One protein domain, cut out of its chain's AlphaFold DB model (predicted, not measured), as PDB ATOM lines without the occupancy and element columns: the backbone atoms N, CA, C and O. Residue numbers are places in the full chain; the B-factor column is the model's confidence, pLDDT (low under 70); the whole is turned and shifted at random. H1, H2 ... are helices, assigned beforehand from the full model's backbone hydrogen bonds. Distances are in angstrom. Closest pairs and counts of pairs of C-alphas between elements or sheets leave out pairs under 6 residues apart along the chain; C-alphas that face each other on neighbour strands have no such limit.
ATOM      1  N   GLN A  27      98.772 130.850 163.287       89.06
ATOM      2  CA  GLN A  27      98.672 132.201 162.738       89.06
ATOM      3  C   GLN A  27      99.344 132.314 161.364       89.06
ATOM      4  O   GLN A  27      98.782 132.931 160.458       89.06
ATOM      5  N   ILE A  28     100.519 131.705 161.174       89.62
ATOM      6  CA  ILE A  28     101.220 131.695 159.879       89.62
ATOM      7  C   ILE A  28     100.408 130.929 158.833       89.62
ATOM      8  O   ILE A  28     100.229 131.415 157.716       89.62
ATOM      9  N   VAL A  29      99.866 129.761 159.188       93.75
ATOM     10  CA  VAL A  29      99.020 128.963 158.291       93.75
ATOM     11  C   VAL A  29      97.758 129.736 157.906       93.75
ATOM     12  O   VAL A  29      97.382 129.739 156.732       93.75
ATOM     13  N   ALA A  30      97.116 130.417 158.856       94.31
ATOM     14  CA  ALA A  30      95.949 131.249 158.579       94.31
ATOM     15  C   ALA A  30      96.284 132.421 157.638       94.31
ATOM     16  O   ALA A  30      95.595 132.607 156.635       94.31
ATOM     17  N   LYS A  31      97.373 133.158 157.900       95.06
ATOM     18  CA  LYS A  31      97.840 134.256 157.031       95.06
ATOM     19  C   LYS A  31      98.176 133.767 155.627       95.06
ATOM     20  O   LYS A  31      97.773 134.378 154.645       95.06
ATOM     21  N   ARG A  32      98.859 132.630 155.518       97.31
ATOM     22  CA  ARG A  32      99.182 132.034 154.223       97.31
ATOM     23  C   ARG A  32      97.927 131.675 153.431       97.31
ATOM     24  O   ARG A  32      97.865 131.988 152.250       97.31
ATOM     25  N   ARG A  33      96.910 131.075 154.068       96.88
ATOM     26  CA  ARG A  33      95.618 130.807 153.407       96.88
ATOM     27  C   ARG A  33      94.955 132.093 152.922       96.88
ATOM     28  O   ARG A  33      94.411 132.096 151.824       96.88
ATOM     29  N   ALA A  34      95.021 133.167 153.711       97.62
ATOM     30  CA  ALA A  34      94.469 134.466 153.326       97.62
ATOM     31  C   ALA A  34      95.156 135.054 152.078       97.62
ATOM     32  O   ALA A  34      94.482 135.661 151.255       97.62
ATOM     33  N   HIS A  35      96.458 134.805 151.898       98.38
ATOM     34  CA  HIS A  35      97.237 135.254 150.737       98.38
ATOM     35  C   HIS A  35      97.380 134.210 149.622       98.38
ATOM     36  O   HIS A  35      98.151 134.423 148.689       98.38
ATOM     37  N   GLN A  36      96.669 133.078 149.676       98.31
ATOM     38  CA  GLN A  36      96.886 131.996 148.709       98.31
ATOM     39  C   GLN A  36      96.687 132.470 147.260       98.31
ATOM     40  O   GLN A  36      97.491 132.138 146.397       98.31
ATOM     41  N   ALA A  37      95.681 133.313 147.004       98.44
ATOM     42  CA  ALA A  37      95.426 133.860 145.671       98.44
ATOM     43  C   ALA A  37      96.560 134.767 145.154       98.44
ATOM     44  O   ALA A  37      96.847 134.757 143.952       98.44
ATOM     45  N   ASP A  38      97.210 135.520 146.048       98.31
ATOM     46  CA  ASP A  38      98.339 136.393 145.718       98.31
ATOM     47  C   ASP A  38      99.594 135.562 145.441       98.31
ATOM     48  O   ASP A  38     100.279 135.773 144.441       98.31
ATOM     49  N   ILE A  39      99.864 134.557 146.282       98.50
ATOM     50  CA  ILE A  39     100.952 133.592 146.063       98.50
ATOM     51  C   ILE A  39     100.765 132.907 144.705       98.50
ATOM     52  O   ILE A  39     101.704 132.845 143.908       98.50
ATOM     53  N   ASP A  40      99.548 132.448 144.407       98.62
ATOM     54  CA  ASP A  40      99.214 131.826 143.128       98.62
ATOM     55  C   ASP A  40      99.402 132.811 141.970       98.62
ATOM     56  O   ASP A  40      99.909 132.430 140.914       98.62
ATOM     57  N   TYR A  41      99.040 134.086 142.139       98.56
ATOM     58  CA  TYR A  41      99.292 135.107 141.124       98.56
ATOM     59  C   TYR A  41     100.788 135.225 140.822       98.56
ATOM     60  O   TYR A  41     101.195 134.969 139.689       98.56
ATOM     61  N   TYR A  42     101.625 135.506 141.821       98.44
ATOM     62  CA  TYR A  42     103.058 135.714 141.596       98.44
ATOM     63  C   TYR A  42     103.779 134.468 141.070       98.44
ATOM     64  O   TYR A  42     104.690 134.580 140.253       98.44
ATOM     65  N   THR A  43     103.360 133.273 141.484       98.56
ATOM     66  CA  THR A  43     104.012 132.020 141.071       98.56
ATOM     67  C   THR A  43     103.512 131.481 139.729       98.56
ATOM     68  O   THR A  43     104.275 130.834 139.008       98.56
ATOM     69  N   SER A  44     102.259 131.750 139.346       98.06
ATOM     70  CA  SER A  44     101.619 131.060 138.214       98.06
ATOM     71  C   SER A  44     100.897 131.949 137.200       98.06
ATOM     72  O   SER A  44     100.602 131.469 136.104       98.06
ATOM     73  N   ARG A  45     100.633 133.225 137.504       98.12
ATOM     74  CA  ARG A  45      99.852 134.123 136.629       98.12
ATOM     75  C   ARG A  45     100.462 135.502 136.406       98.12
ATOM     76  O   ARG A  45      99.931 136.228 135.578       98.12
ATOM     77  N   TYR A  46     101.551 135.848 137.092       98.25
ATOM     78  CA  TYR A  46     102.220 137.130 136.909       98.25
ATOM     79  C   TYR A  46     102.557 137.359 135.435       98.25
ATOM     80  O   TYR A  46     103.104 136.463 134.780       98.25
ATOM     81  N   ASP A  47     102.206 138.547 134.956       97.25
ATOM     82  CA  ASP A  47     102.213 138.973 133.557       97.25
ATOM     83  C   ASP A  47     102.951 140.305 133.339       97.25
ATOM     84  O   ASP A  47     103.107 140.743 132.204       97.25
ATOM     85  N   GLY A  48     103.427 140.955 134.408       97.19
ATOM     86  CA  GLY A  48     104.136 142.233 134.318       97.19
ATOM     87  C   GLY A  48     103.239 143.434 134.014       97.19
ATOM     88  O   GLY A  48     103.736 144.438 133.504       97.19
ATOM     89  N   ALA A  49     101.931 143.362 134.300       95.88
ATOM     90  CA  ALA A  49     100.980 144.448 134.032       95.88
ATOM     91  C   ALA A  49     101.398 145.812 134.629       95.88
ATOM     92  O   ALA A  49     101.133 146.865 134.045       95.88
ATOM     93  N   ASP A  50     102.085 145.799 135.768       93.00
ATOM     94  CA  ASP A  50     102.647 146.969 136.445       93.00
ATOM     95  C   ASP A  50     103.718 147.686 135.610       93.00
ATOM     96  O   ASP A  50     103.710 148.918 135.517       93.00
ATOM     97  N   LEU A  51     104.599 146.929 134.954       96.62
ATOM     98  CA  LEU A  51     105.585 147.474 134.027       96.62
ATOM     99  C   LEU A  51     104.963 147.788 132.658       96.62
ATOM    100  O   LEU A  51     105.259 148.834 132.078       96.62
ATOM    101  N   ALA A  52     104.078 146.926 132.152       96.88
ATOM    102  CA  ALA A  52     103.422 147.098 130.855       96.88
ATOM    103  C   ALA A  52     102.622 148.408 130.790       96.88
ATOM    104  O   ALA A  52     102.646 149.108 129.779       96.88
ATOM    105  N   ALA A  53     101.994 148.818 131.896       95.31
ATOM    106  CA  ALA A  53     101.311 150.106 131.994       95.31
ATOM    107  C   ALA A  53     102.236 151.313 131.724       95.31
ATOM    108  O   ALA A  53     101.761 152.367 131.294       95.31
ATOM    109  N   LYS A  54     103.549 151.169 131.952       95.69
ATOM    110  CA  LYS A  54     104.579 152.193 131.698       95.69
ATOM    111  C   LYS A  54     105.170 152.117 130.290       95.69
ATOM    112  O   LYS A  54     105.836 153.054 129.873       95.69
ATOM    113  N   ALA A  55     104.905 151.044 129.550       96.06
ATOM    114  CA  ALA A  55     105.406 150.793 128.199       96.06
ATOM    115  C   ALA A  55     104.509 151.392 127.085       96.06
ATOM    116  O   ALA A  55     104.628 151.043 125.911       96.06
ATOM    117  N   ASN A  56     103.597 152.306 127.433       94.75
ATOM    118  CA  ASN A  56     102.580 152.854 126.527       94.75
ATOM    119  C   ASN A  56     103.022 154.165 125.850       94.75
ATOM    120  O   ASN A  56     102.335 155.182 125.941       94.75
ATOM    121  N   HIS A  65     108.747 163.084 104.455       92.00
ATOM    122  CA  HIS A  65     109.673 164.207 104.550       92.00
ATOM    123  C   HIS A  65     108.926 165.428 105.100       92.00
ATOM    124  O   HIS A  65     107.692 165.476 105.090       92.00
ATOM    125  N   SER A  66     109.658 166.438 105.561       90.06
ATOM    126  CA  SER A  66     109.080 167.716 105.980       90.06
ATOM    127  C   SER A  66     109.387 168.820 104.971       90.06
ATOM    128  O   SER A  66     110.537 169.198 104.779       90.06
ATOM    129  N   ALA A  67     108.342 169.392 104.368       88.62
ATOM    130  CA  ALA A  67     108.481 170.476 103.391       88.62
ATOM    131  C   ALA A  67     108.631 171.879 104.020       88.62
ATOM    132  O   ALA A  67     108.851 172.863 103.315       88.62
ATOM    133  N   SER A  68     108.497 171.997 105.346       85.31
ATOM    134  CA  SER A  68     108.549 173.268 106.072       85.31
ATOM    135  C   SER A  68     109.352 173.157 107.369       85.31
ATOM    136  O   SER A  68     109.508 172.075 107.939       85.31
ATOM    137  N   ARG A  69     109.844 174.303 107.866       82.50
ATOM    138  CA  ARG A  69     110.547 174.387 109.159       82.50
ATOM    139  C   ARG A  69     109.660 173.949 110.322       82.50
ATOM    140  O   ARG A  69     110.131 173.236 111.203       82.50
ATOM    141  N   ASP A  70     108.392 174.348 110.301       87.19
ATOM    142  CA  ASP A  70     107.436 173.975 111.344       87.19
ATOM    143  C   ASP A  70     107.169 172.470 111.334       87.19
ATOM    144  O   ASP A  70     107.137 171.859 112.396       87.19
ATOM    145  N   GLY A  71     107.107 171.845 110.151       88.38
ATOM    146  CA  GLY A  71     107.021 170.390 110.028       88.38
ATOM    147  C   GLY A  71     108.248 169.680 110.608       88.38
ATOM    148  O   GLY A  71     108.103 168.698 111.330       88.38
ATOM    149  N   VAL A  72     109.455 170.207 110.368       87.94
ATOM    150  CA  VAL A  72     110.690 169.685 110.985       87.94
ATOM    151  C   VAL A  72     110.646 169.811 112.504       87.94
ATOM    152  O   VAL A  72     110.982 168.864 113.213       87.94
ATOM    153  N   LYS A  73     110.228 170.973 113.016       91.56
ATOM    154  CA  LYS A  73     110.098 171.210 114.456       91.56
ATOM    155  C   LYS A  73     109.071 170.267 115.084       91.56
ATOM    156  O   LYS A  73     109.350 169.695 116.128       91.56
ATOM    157  N   GLN A  74     107.928 170.067 114.434       94.12
ATOM    158  CA  GLN A  74     106.883 169.163 114.905       94.12
ATOM    159  C   GLN A  74     107.382 167.720 114.997       94.12
ATOM    160  O   GLN A  74     107.219 167.092 116.035       94.12
ATOM    161  N   VAL A  75     108.049 167.206 113.959       94.50
ATOM    162  CA  VAL A  75     108.610 165.845 113.991       94.50
ATOM    163  C   VAL A  75     109.637 165.692 115.114       94.50
ATOM    164  O   VAL A  75     109.598 164.707 115.848       94.50
ATOM    165  N   ARG A  76     110.520 166.681 115.306       92.44
ATOM    166  CA  ARG A  76     111.488 166.673 116.417       92.44
ATOM    167  C   ARG A  76     110.804 166.646 117.781       92.44
ATOM    168  O   ARG A  76     111.245 165.899 118.647       92.44
ATOM    169  N   ASN A  77     109.739 167.423 117.958       95.75
ATOM    170  CA  ASN A  77     108.956 167.410 119.191       95.75
ATOM    171  C   ASN A  77     108.317 166.032 119.424       95.75
ATOM    172  O   ASN A  77     108.470 165.488 120.509       95.75
ATOM    173  N   ASN A  78     107.710 165.427 118.398       95.38
ATOM    174  CA  ASN A  78     107.106 164.094 118.506       95.38
ATOM    175  C   ASN A  78     108.139 163.024 118.913       95.38
ATOM    176  O   ASN A  78     107.852 162.158 119.737       95.38
ATOM    177  N   ILE A  79     109.351 163.076 118.344       95.69
ATOM    178  CA  ILE A  79     110.449 162.171 118.720       95.69
ATOM    179  C   ILE A  79     110.865 162.416 120.175       95.69
ATOM    180  O   ILE A  79     111.016 161.458 120.930       95.69
ATOM    181  N   ALA A  80     111.020 163.680 120.583       95.50
ATOM    182  CA  ALA A  80     111.407 164.037 121.945       95.50
ATOM    183  C   ALA A  80     110.378 163.570 122.989       95.50
ATOM    184  O   ALA A  80     110.769 163.000 124.006       95.50
ATOM    185  N   GLU A  81     109.082 163.742 122.716       96.75
ATOM    186  CA  GLU A  81     107.987 163.259 123.571       96.75
ATOM    187  C   GLU A  81     108.030 161.733 123.736       96.75
ATOM    188  O   GLU A  81     107.914 161.211 124.849       96.75
ATOM    189  N   TRP A  82     108.273 160.995 122.648       97.44
ATOM    190  CA  TRP A  82     108.443 159.546 122.728       97.44
ATOM    191  C   TRP A  82     109.689 159.155 123.528       97.44
ATOM    192  O   TRP A  82     109.613 158.261 124.372       97.44
ATOM    193  N   SER A  83     110.825 159.832 123.314       96.00
ATOM    194  CA  SER A  83     112.061 159.574 124.062       96.00
ATOM    195  C   SER A  83     111.885 159.825 125.558       96.00
ATOM    196  O   SER A  83     112.393 159.055 126.372       96.00
ATOM    197  N   GLU A  84     111.150 160.869 125.941       97.31
ATOM    198  CA  GLU A  84     110.824 161.139 127.341       97.31
ATOM    199  C   GLU A  84     109.998 159.998 127.946       97.31
ATOM    200  O   GLU A  84     110.359 159.478 129.004       97.31
ATOM    201  N   CYS A  85     108.954 159.541 127.250       97.88
ATOM    202  CA  CYS A  85     108.172 158.385 127.683       97.88
ATOM    203  C   CYS A  85     109.037 157.123 127.837       97.88
ATOM    204  O   CYS A  85     108.967 156.439 128.860       97.88
ATOM    205  N   TYR A  86     109.902 156.831 126.863       97.88
ATOM    206  CA  TYR A  86     110.804 155.682 126.928       97.88
ATOM    207  C   TYR A  86     111.759 155.774 128.126       97.88
ATOM    208  O   TYR A  86     111.968 154.792 128.836       97.88
ATOM    209  N   ASN A  87     112.288 156.959 128.428       96.50
ATOM    210  CA  ASN A  87     113.136 157.164 129.602       96.50
ATOM    211  C   ASN A  87     112.374 156.944 130.920       96.50
ATOM    212  O   ASN A  87     112.916 156.344 131.851       96.50
ATOM    213  N   GLN A  88     111.107 157.365 131.004       97.38
ATOM    214  CA  GLN A  88     110.245 157.075 132.157       97.38
ATOM    215  C   GLN A  88     109.976 155.570 132.308       97.38
ATOM    216  O   GLN A  88     109.989 155.044 133.429       97.38
ATOM    217  N   PHE A  89     109.788 154.858 131.193       97.94
ATOM    218  CA  PHE A  89     109.705 153.399 131.175       97.94
ATOM    219  C   PHE A  89     110.984 152.761 131.736       97.94
ATOM    220  O   PHE A  89     110.897 151.943 132.649       97.94
ATOM    221  N   ILE A  90     112.167 153.183 131.277       97.75
ATOM    222  CA  ILE A  90     113.457 152.663 131.766       97.75
ATOM    223  C   ILE A  90     113.644 152.944 133.262       97.75
ATOM    224  O   ILE A  90     114.090 152.069 134.007       97.75
ATOM    225  N   GLY A  91     113.257 154.132 133.734       97.44
ATOM    226  CA  GLY A  91     113.250 154.453 135.162       97.44
ATOM    227  C   GLY A  91     112.351 153.511 135.970       97.44
ATOM    228  O   GLY A  91     112.763 153.008 137.015       97.44
ATOM    229  N   SER A  92     111.154 153.218 135.454       96.62
ATOM    230  CA  SER A  92     110.202 152.292 136.083       96.62
ATOM    231  C   SER A  92     110.721 150.852 136.091       96.62
ATOM    232  O   SER A  92     110.676 150.194 137.126       96.62
ATOM    233  N   TYR A  93     111.283 150.388 134.974       97.19
ATOM    234  CA  TYR A  93     111.928 149.081 134.854       97.19
ATOM    235  C   TYR A  93     113.034 148.904 135.901       97.19
ATOM    236  O   TYR A  93     112.996 147.968 136.698       97.19
ATOM    237  N   ASN A  94     113.966 149.858 135.982       96.62
ATOM    238  CA  ASN A  94     115.065 149.815 136.949       96.62
ATOM    239  C   ASN A  94     114.572 149.842 138.403       96.62
ATOM    240  O   ASN A  94     115.163 149.200 139.271       96.62
ATOM    241  N   ALA A  95     113.478 150.556 138.686       96.38
ATOM    242  CA  ALA A  95     112.892 150.605 140.021       96.38
ATOM    243  C   ALA A  95     112.289 149.259 140.465       96.38
ATOM    244  O   ALA A  95     112.255 148.989 141.669       96.38
ATOM    245  N   LEU A  96     111.860 148.414 139.524       95.44
ATOM    246  CA  LEU A  96     111.284 147.090 139.787       95.44
ATOM    247  C   LEU A  96     112.333 145.982 139.941       95.44
ATOM    248  O   LEU A  96     111.992 144.885 140.388       95.44
ATOM    249  N   LEU A  97     113.600 146.259 139.621       95.00
ATOM    250  CA  LEU A  97     114.696 145.310 139.788       95.00
ATOM    251  C   LEU A  97     115.270 145.322 141.223       95.00
ATOM    252  O   LEU A  97     115.305 146.376 141.876       95.00
ATOM    253  N   PRO A  98     115.756 144.165 141.726       96.88
ATOM    254  CA  PRO A  98     115.725 142.836 141.094       96.88
ATOM    255  C   PRO A  98     114.319 142.204 141.082       96.88
ATOM    256  O   PRO A  98     113.459 142.571 141.883       96.88
ATOM    257  N   ALA A  99     114.090 141.224 140.200       96.06
ATOM    258  CA  ALA A  99     112.815 140.509 140.124       96.06
ATOM    259  C   ALA A  99     112.415 139.892 141.481       96.06
ATOM    260  O   ALA A  99     113.254 139.384 142.225       96.06
ATOM    261  N   GLY A 100     111.125 139.974 141.819       96.38
ATOM    262  CA  GLY A 100     110.605 139.653 143.154       96.38
ATOM    263  C   GLY A 100     110.485 140.857 144.100       96.38
ATOM    264  O   GLY A 100     109.719 140.787 145.056       96.38
ATOM    265  N   LYS A 101     111.152 141.989 143.824       96.81
ATOM    266  CA  LYS A 101     111.064 143.209 144.654       96.81
ATOM    267  C   LYS A 101     109.649 143.787 144.750       96.81
ATOM    268  O   LYS A 101     109.306 144.372 145.770       96.81
ATOM    269  N   ALA A 102     108.845 143.641 143.697       95.56
ATOM    270  CA  ALA A 102     107.484 144.176 143.649       95.56
ATOM    271  C   ALA A 102     106.433 143.277 144.332       95.56
ATOM    272  O   ALA A 102     105.256 143.628 144.347       95.56
ATOM    273  N   ILE A 103     106.830 142.129 144.896       97.44
ATOM    274  CA  ILE A 103     105.926 141.294 145.698       97.44
ATOM    275  C   ILE A 103     105.638 142.031 147.022       97.44
ATOM    276  O   ILE A 103     106.590 142.403 147.714       97.44
ATOM    277  N   PRO A 104     104.362 142.233 147.410       97.75
ATOM    278  CA  PRO A 104     103.998 142.828 148.690       97.75
ATOM    279  C   PRO A 104     104.663 142.109 149.867       97.75
ATOM    280  O   PRO A 104     104.784 140.883 149.881       97.75
ATOM    281  N   ALA A 105     105.120 142.874 150.860       97.69
ATOM    282  CA  ALA A 105     105.927 142.339 151.957       97.69
ATOM    283  C   ALA A 105     105.175 141.305 152.814       97.69
ATOM    284  O   ALA A 105     105.774 140.340 153.286       97.69
ATOM    285  N   ASP A 106     103.868 141.489 152.996       96.88
ATOM    286  CA  ASP A 106     102.966 140.569 153.693       96.88
ATOM    287  C   ASP A 106     102.799 139.239 152.947       96.88
ATOM    288  O   ASP A 106     102.891 138.179 153.568       96.88
ATOM    289  N   VAL A 107     102.672 139.278 151.617       98.31
ATOM    290  CA  VAL A 107     102.666 138.085 150.756       98.31
ATOM    291  C   VAL A 107     104.031 137.394 150.799       98.31
ATOM    292  O   VAL A 107     104.121 136.195 151.071       98.31
ATOM    293  N   ALA A 108     105.120 138.143 150.608       97.94
ATOM    294  CA  ALA A 108     106.479 137.607 150.604       97.94
ATOM    295  C   ALA A 108     106.856 136.926 151.933       97.94
ATOM    296  O   ALA A 108     107.587 135.931 151.919       97.94
ATOM    297  N   ALA A 109     106.337 137.426 153.062       96.94
ATOM    298  CA  ALA A 109     106.568 136.880 154.398       96.94
ATOM    299  C   ALA A 109     105.939 135.494 154.616       96.94
ATOM    300  O   ALA A 109     106.431 134.731 155.447       96.94
ATOM    301  N   VAL A 110     104.877 135.151 153.879       97.44
ATOM    302  CA  VAL A 110     104.182 133.852 153.992       97.44
ATOM    303  C   VAL A 110     104.505 132.877 152.853       97.44
ATOM    304  O   VAL A 110     104.050 131.728 152.867       97.44
ATOM    305  N   MET A 111     105.305 133.308 151.875       98.12
ATOM    306  CA  MET A 111     105.850 132.446 150.827       98.12
ATOM    307  C   MET A 111     106.987 131.565 151.358       98.12
ATOM    308  O   MET A 111     107.757 131.945 152.243       98.12
ATOM    309  N   THR A 112     107.137 130.388 150.764       97.75
ATOM    310  CA  THR A 112     108.339 129.559 150.906       97.75
ATOM    311  C   THR A 112     109.481 130.109 150.043       97.75
ATOM    312  O   THR A 112     109.256 130.873 149.101       97.75
ATOM    313  N   ASP A 113     110.721 129.687 150.310       98.06
ATOM    314  CA  ASP A 113     111.868 130.046 149.461       98.06
ATOM    315  C   ASP A 113     111.692 129.581 148.010       98.06
ATOM    316  O   ASP A 113     112.032 130.303 147.071       98.06
ATOM    317  N   ALA A 114     111.120 128.386 147.819       98.38
ATOM    318  CA  ALA A 114     110.845 127.837 146.497       98.38
ATOM    319  C   ALA A 114     109.852 128.713 145.722       98.38
ATOM    320  O   ALA A 114     110.095 129.040 144.562       98.38
ATOM    321  N   GLU A 115     108.775 129.156 146.369       98.56
ATOM    322  CA  GLU A 115     107.781 130.039 145.753       98.56
ATOM    323  C   GLU A 115     108.356 131.412 145.432       98.56
ATOM    324  O   GLU A 115     108.108 131.924 144.343       98.56
ATOM    325  N   ARG A 116     109.163 131.997 146.330       98.62
ATOM    326  CA  ARG A 116     109.846 133.271 146.052       98.62
ATOM    327  C   ARG A 116     110.736 133.162 144.821       98.62
ATOM    328  O   ARG A 116     110.727 134.056 143.982       98.62
ATOM    329  N   LYS A 117     111.463 132.051 144.680       98.50
ATOM    330  CA  LYS A 117     112.300 131.796 143.503       98.50
ATOM    331  C   LYS A 117     111.467 131.626 142.231       98.50
ATOM    332  O   LYS A 117     111.828 132.190 141.205       98.50
ATOM    333  N   VAL A 118     110.368 130.870 142.285       98.69
ATOM    334  CA  VAL A 118     109.455 130.698 141.141       98.69
ATOM    335  C   VAL A 118     108.862 132.040 140.716       98.69
ATOM    336  O   VAL A 118     108.899 132.370 139.532       98.69
ATOM    337  N   ALA A 119     108.384 132.836 141.673       98.62
ATOM    338  CA  ALA A 119     107.851 134.166 141.416       98.62
ATOM    339  C   ALA A 119     108.904 135.097 140.807       98.62
ATOM    340  O   ALA A 119     108.649 135.698 139.769       98.62
ATOM    341  N   ALA A 120     110.106 135.166 141.386       98.50
ATOM    342  CA  ALA A 120     111.189 135.992 140.857       98.50
ATOM    343  C   ALA A 120     111.546 135.614 139.411       98.50
ATOM    344  O   ALA A 120     111.632 136.496 138.565       98.50
ATOM    345  N   THR A 121     111.675 134.319 139.097       98.56
ATOM    346  CA  THR A 121     111.918 133.857 137.719       98.56
ATOM    347  C   THR A 121     110.799 134.287 136.772       98.56
ATOM    348  O   THR A 121     111.066 134.766 135.675       98.56
ATOM    349  N   ARG A 122     109.536 134.138 137.183       98.31
ATOM    350  CA  ARG A 122     108.393 134.520 136.349       98.31
ATOM    351  C   ARG A 122     108.344 136.025 136.094       98.31
ATOM    352  O   ARG A 122     108.099 136.446 134.968       98.31
ATOM    353  N   MET A 123     108.593 136.821 137.130       98.50
ATOM    354  CA  MET A 123     108.663 138.276 137.024       98.50
ATOM    355  C   MET A 123     109.810 138.712 136.109       98.50
ATOM    356  O   MET A 123     109.604 139.568 135.260       98.50
ATOM    357  N   ASP A 124     110.982 138.085 136.221       98.00
ATOM    358  CA  ASP A 124     112.135 138.357 135.353       98.00
ATOM    359  C   ASP A 124     111.825 138.092 133.872       98.00
ATOM    360  O   ASP A 124     112.142 138.915 133.010       98.00
ATOM    361  N   MET A 125     111.129 136.987 133.577       98.12
ATOM    362  CA  MET A 125     110.670 136.675 132.221       98.12
ATOM    363  C   MET A 125     109.720 137.752 131.681       98.12
ATOM    364  O   MET A 125     109.952 138.265 130.587       98.12
ATOM    365  N   ALA A 126     108.695 138.130 132.454       98.12
ATOM    366  CA  ALA A 126     107.732 139.157 132.050       98.12
ATOM    367  C   ALA A 126     108.409 140.524 131.838       98.12
ATOM    368  O   ALA A 126     108.187 141.195 130.831       98.12
ATOM    369  N   TYR A 127     109.300 140.920 132.751       97.62
ATOM    370  CA  TYR A 127     110.066 142.158 132.637       97.62
ATOM    371  C   TYR A 127     110.964 142.177 131.405       97.62
ATOM    372  O   TYR A 127     111.026 143.188 130.704       97.62
ATOM    373  N   THR A 128     111.648 141.067 131.129       97.19
ATOM    374  CA  THR A 128     112.525 140.933 129.966       97.19
ATOM    375  C   THR A 128     111.739 141.039 128.666       97.19
ATOM    376  O   THR A 128     112.157 141.760 127.763       97.19
ATOM    377  N   GLU A 129     110.583 140.380 128.570       97.81
ATOM    378  CA  GLU A 129     109.727 140.443 127.384       97.81
ATOM    379  C   GLU A 129     109.286 141.882 127.077       97.81
ATOM    380  O   GLU A 129     109.493 142.370 125.961       97.81
ATOM    381  N   ILE A 130     108.771 142.592 128.084       98.19
ATOM    382  CA  ILE A 130     108.321 143.983 127.941       98.19
ATOM    383  C   ILE A 130     109.500 144.904 127.588       98.19
ATOM    384  O   ILE A 130     109.390 145.749 126.694       98.19
ATOM    385  N   ALA A 131     110.654 144.738 128.243       97.75
ATOM    386  CA  ALA A 131     111.855 145.521 127.953       97.75
ATOM    387  C   ALA A 131     112.354 145.308 126.516       97.75
ATOM    388  O   ALA A 131     112.669 146.278 125.823       97.75
ATOM    389  N   MET A 132     112.363 144.064 126.032       97.69
ATOM    390  CA  MET A 132     112.732 143.742 124.654       97.69
ATOM    391  C   MET A 132     111.743 144.318 123.636       97.69
ATOM    392  O   MET A 132     112.149 144.759 122.559       97.69
ATOM    393  N   GLU A 133     110.444 144.330 123.936       97.38
ATOM    394  CA  GLU A 133     109.458 144.995 123.082       97.38
ATOM    395  C   GLU A 133     109.730 146.497 122.972       97.38
ATOM    396  O   GLU A 133     109.820 147.025 121.860       97.38
ATOM    397  N   MET A 134     109.925 147.178 124.100       97.69
ATOM    398  CA  MET A 134     110.209 148.613 124.112       97.69
ATOM    399  C   MET A 134     111.531 148.945 123.420       97.69
ATOM    400  O   MET A 134     111.600 149.920 122.671       97.69
ATOM    401  N   GLN A 135     112.553 148.103 123.579       96.94
ATOM    402  CA  GLN A 135     113.815 148.241 122.855       96.94
ATOM    403  C   GLN A 135     113.624 148.117 121.336       96.94
ATOM    404  O   GLN A 135     114.184 148.912 120.583       96.94
ATOM    405  N   ARG A 136     112.811 147.161 120.864       97.81
ATOM    406  CA  ARG A 136     112.494 147.033 119.431       97.81
ATOM    407  C   ARG A 136     111.768 148.266 118.897       97.81
ATOM    408  O   ARG A 136     112.076 148.712 117.795       97.81
ATOM    409  N   LYS A 137     110.838 148.839 119.670       96.75
ATOM    410  CA  LYS A 137     110.162 150.099 119.309       96.75
ATOM    411  C   LYS A 137     111.153 151.262 119.208       96.75
ATOM    412  O   LYS A 137     111.070 152.018 118.246       96.75
ATOM    413  N   ALA A 138     112.112 151.355 120.134       96.62
ATOM    414  CA  ALA A 138     113.183 152.354 120.091       96.62
ATOM    415  C   ALA A 138     114.007 152.250 118.801       96.62
ATOM    416  O   ALA A 138     114.106 153.209 118.044       96.62
ATOM    417  N   GLN A 139     114.499 151.049 118.494       96.06
ATOM    418  CA  GLN A 139     115.291 150.794 117.287       96.06
ATOM    419  C   GLN A 139     114.507 151.095 116.004       96.06
ATOM    420  O   GLN A 139     115.047 151.659 115.054       96.06
ATOM    421  N   ALA A 140     113.221 150.735 115.964       95.62
ATOM    422  CA  ALA A 140     112.363 151.041 114.826       95.62
ATOM    423  C   ALA A 140     112.162 152.554 114.647       95.62
ATOM    424  O   ALA A 140     112.128 153.031 113.511       95.62
ATOM    425  N   LEU A 141     112.039 153.308 115.744       96.12
ATOM    426  CA  LEU A 141     111.955 154.764 115.701       96.12
ATOM    427  C   LEU A 141     113.255 155.385 115.182       96.12
ATOM    428  O   LEU A 141     113.178 156.255 114.318       96.12
ATOM    429  N   ASP A 142     114.419 154.914 115.634       92.31
ATOM    430  CA  ASP A 142     115.720 155.427 115.183       92.31
ATOM    431  C   ASP A 142     115.874 155.303 113.660       92.31
ATOM    432  O   ASP A 142     116.184 156.282 112.978       92.31
ATOM    433  N   VAL A 143     115.553 154.128 113.104       95.00
ATOM    434  CA  VAL A 143     115.589 153.894 111.649       95.00
ATOM    435  C   VAL A 143     114.618 154.820 110.911       95.00
ATOM    436  O   VAL A 143     114.970 155.412 109.890       95.00
ATOM    437  N   LYS A 144     113.386 154.978 111.413       94.69
ATOM    438  CA  LYS A 144     112.392 155.877 110.801       94.69
ATOM    439  C   LYS A 144     112.840 157.340 110.845       94.69
ATOM    440  O   LYS A 144     112.672 158.050 109.854       94.69
ATOM    441  N   ALA A 145     113.411 157.782 111.964       93.19
ATOM    442  CA  ALA A 145     113.904 159.141 112.143       93.19
ATOM    443  C   ALA A 145     115.077 159.438 111.198       93.19
ATOM    444  O   ALA A 145     115.114 160.508 110.587       93.19
ATOM    445  N   GLU A 146     115.993 158.484 111.017       93.31
ATOM    446  CA  GLU A 146     117.096 158.606 110.066       93.31
ATOM    447  C   GLU A 146     116.587 158.723 108.622       93.31
ATOM    448  O   GLU A 146     116.958 159.663 107.914       93.31
ATOM    449  N   LEU A 147     115.690 157.828 108.195       94.94
ATOM    450  CA  LEU A 147     115.105 157.861 106.849       94.94
ATOM    451  C   LEU A 147     114.362 159.175 106.580       94.94
ATOM    452  O   LEU A 147     114.544 159.787 105.525       94.94
ATOM    453  N   TRP A 148     113.564 159.644 107.541       96.00
ATOM    454  CA  TRP A 148     112.883 160.934 107.445       96.00
ATOM    455  C   TRP A 148     113.873 162.102 107.334       96.00
ATOM    456  O   TRP A 148     113.666 163.013 106.525       96.00
ATOM    457  N   ALA A 149     114.958 162.091 108.114       91.44
ATOM    458  CA  ALA A 149     115.970 163.143 108.085       91.44
ATOM    459  C   ALA A 149     116.707 163.180 106.737       91.44
ATOM    460  O   ALA A 149     116.904 164.261 106.174       91.44
ATOM    461  N   GLN A 150     117.061 162.014 106.187       91.00
ATOM    462  CA  GLN A 150     117.671 161.891 104.861       91.00
ATOM    463  C   GLN A 150     116.727 162.405 103.763       91.00
ATOM    464  O   GLN A 150     117.123 163.261 102.970       91.00
ATOM    465  N   ALA A 151     115.467 161.960 103.755       91.25
ATOM    466  CA  ALA A 151     114.468 162.382 102.772       91.25
ATOM    467  C   ALA A 151     114.163 163.887 102.852       91.25
ATOM    468  O   ALA A 151     114.060 164.565 101.830       91.25
ATOM    469  N   THR A 152     114.076 164.434 104.065       90.69
ATOM    470  CA  THR A 152     113.899 165.874 104.291       90.69
ATOM    471  C   THR A 152     115.104 166.668 103.792       90.69
ATOM    472  O   THR A 152     114.933 167.690 103.134       90.69
ATOM    473  N   SER A 153     116.326 166.199 104.060       87.50
ATOM    474  CA  SER A 153     117.551 166.834 103.560       87.50
ATOM    475  C   SER A 153     117.591 166.860 102.032       87.50
ATOM    476  O   SER A 153     117.897 167.898 101.449       87.50
ATOM    477  N   GLU A 154     117.229 165.755 101.377       87.25
ATOM    478  CA  GLU A 154     117.195 165.668  99.915       87.25
ATOM    479  C   GLU A 154     116.142 166.599  99.306       87.25
ATOM    480  O   GLU A 154     116.452 167.364  98.394       87.25
ATOM    481  N   PHE A 155     114.932 166.621  99.870       84.69
ATOM    482  CA  PHE A 155     113.864 167.526  99.441       84.69
ATOM    483  C   PHE A 155     114.293 169.002  99.487       84.69
ATOM    484  O   PHE A 155     113.986 169.784  98.590       84.69
ATOM    485  N   LEU A 156     115.058 169.390 100.511       80.69
ATOM    486  CA  LEU A 156     115.529 170.764 100.686       80.69
ATOM    487  C   LEU A 156     116.684 171.164  99.755       80.69
ATOM    488  O   LEU A 156     117.025 172.348  99.707       80.69
ATOM    489  N   LYS A 157     117.292 170.227  99.016       81.44
ATOM    490  CA  LYS A 157     118.312 170.545  98.002       81.44
ATOM    491  C   LYS A 157     117.704 171.053  96.697       81.44
ATOM    492  O   LYS A 157     118.406 171.726  95.945       81.44
ATOM    493  N   ASP A 158     116.429 170.770  96.429       77.56
ATOM    494  CA  ASP A 158     115.764 171.214  95.207       77.56
ATOM    495  C   ASP A 158     115.585 172.756  95.211       77.56
ATOM    496  O   ASP A 158     114.874 173.311  96.063       77.56
ATOM    497  N   PRO A 159     116.208 173.484  94.257       71.25
ATOM    498  CA  PRO A 159     116.186 174.947  94.201       71.25
ATOM    499  C   PRO A 159     114.783 175.558  94.135       71.25
ATOM    500  O   PRO A 159     114.597 176.700  94.570       71.25
ATOM    501  N   SER A 160     113.799 174.824  93.606       69.38
ATOM    502  CA  SER A 160     112.410 175.279  93.502       69.38
ATOM    503  C   SER A 160     111.743 175.449  94.876       69.38
ATOM    504  O   SER A 160     110.920 176.349  95.050       69.38
ATOM    505  N   TYR A 161     112.180 174.693  95.888       62.91
ATOM    506  CA  TYR A 161     111.646 174.734  97.257       62.91
ATOM    507  C   TYR A 161     112.468 175.620  98.201       62.91
ATOM    508  O   TYR A 161     111.934 176.239  99.128       62.91
ATOM    509  N   VAL A 162     113.767 175.773  97.926       58.41
ATOM    510  CA  VAL A 162     114.694 176.610  98.706       58.41
ATOM    511  C   VAL A 162     114.226 178.069  98.804       58.41
ATOM    512  O   VAL A 162     114.458 178.717  99.828       58.41
ATOM    513  N   LYS A 163     113.535 178.592  97.781       55.81
ATOM    514  CA  LYS A 163     113.044 179.982  97.760       55.81
ATOM    515  C   LYS A 163     111.999 180.258  98.852       55.81
ATOM    516  O   LYS A 163     112.046 181.322  99.462       55.81
ATOM    517  N   HIS A 164     111.135 179.286  99.155       53.47
ATOM    518  CA  HIS A 164     110.139 179.379 100.232       53.47
ATOM    519  C   HIS A 164     110.723 179.019 101.606       53.47
ATOM    520  O   HIS A 164     110.315 179.579 102.622       53.47
ATOM    521  N   PHE A 165     111.725 178.136 101.650       55.91
ATOM    522  CA  PHE A 165     112.354 177.704 102.899       55.91
ATOM    523  C   PHE A 165     113.320 178.754 103.484       55.91
ATOM    524  O   PHE A 165     113.329 178.984 104.695       55.91
ATOM    525  N   LYS A 166     114.118 179.438 102.643       51.81
ATOM    526  CA  LYS A 166     115.144 180.405 103.088       51.81
ATOM    527  C   LYS A 166     114.590 181.736 103.598       51.81
ATOM    528  O   LYS A 166     115.214 182.308 104.492       51.81
TER     529      LYS A 166
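AT A GLANCE: This is residues 27 to 56 and 65 to 166 of the 199 residues of an uncharacterized protein of Rugamonas sp. SG757 (UniProt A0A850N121). Picture a long, thin rod whose spine is one very long helix, H6, with a second long helix, H4, running back beside part of it the opposite way. Short helices H1, H2 and H5 gather near the end where H6 begins, and H7 stands near the other end. The printed part has 132 residues with seven named helices, H1 to H7 in chain order, and no named strand: all helix. It is extended, with a radius of gyration of the C-alphas of 23.6 A and spans of 82 by 19 by 18 A.

IN THESE COORDINATES: Find C-alpha 113 at (111.868, 130.046, 149.461); from there H6 runs 62.5 A to C-alpha 155 at (113.864, 167.526, 99.441). H4, residues 69 to 96, measures 41.0 A. Look for the short helices at residues 27 to 34 for H1, 36 to 45 for H2, 49 to 52 for H3, 105 to 110 for H5 and 159 to 166 for H7.

HOW THE PARTS SIT: Start at the hub, H6, which touches three helices. Its residues 127 to 138 touch H4 at a shallow tilt of 13 degrees, opposite ways; the closest C-alphas, of Tyr 93 and Tyr 127, are 7.5 A apart. Its residues 115 to 123 touch H2 at a steep tilt of 45 degrees, closest at C-alphas 43 and 119, 4.4 A. H3 only just touches H6, with 3 pairs of C-alphas within 8 A, closest at C-alphas 52 and 130, 6.5 A. H1 touches H5, closest at C-alphas 32 and 110, 5.3 A. H7 touches no helix. Every O i to N i+4 pair is within hydrogen-bond range in H1, H2, H4 and H6, but 1 of 2 in H5 and 2 of 4 in H7; H3 is too short for one.

THE WHOLE: The farthest C-alphas, of Gln 27 and Ser 160, are 82.7 A apart. Residues 57 to 64 are not printed, and C-alphas 56 and 65 are 25.7 A apart across this cut. Of the links printed whole, none is long. Look at residues 160 to 166 for pLDDT under 70.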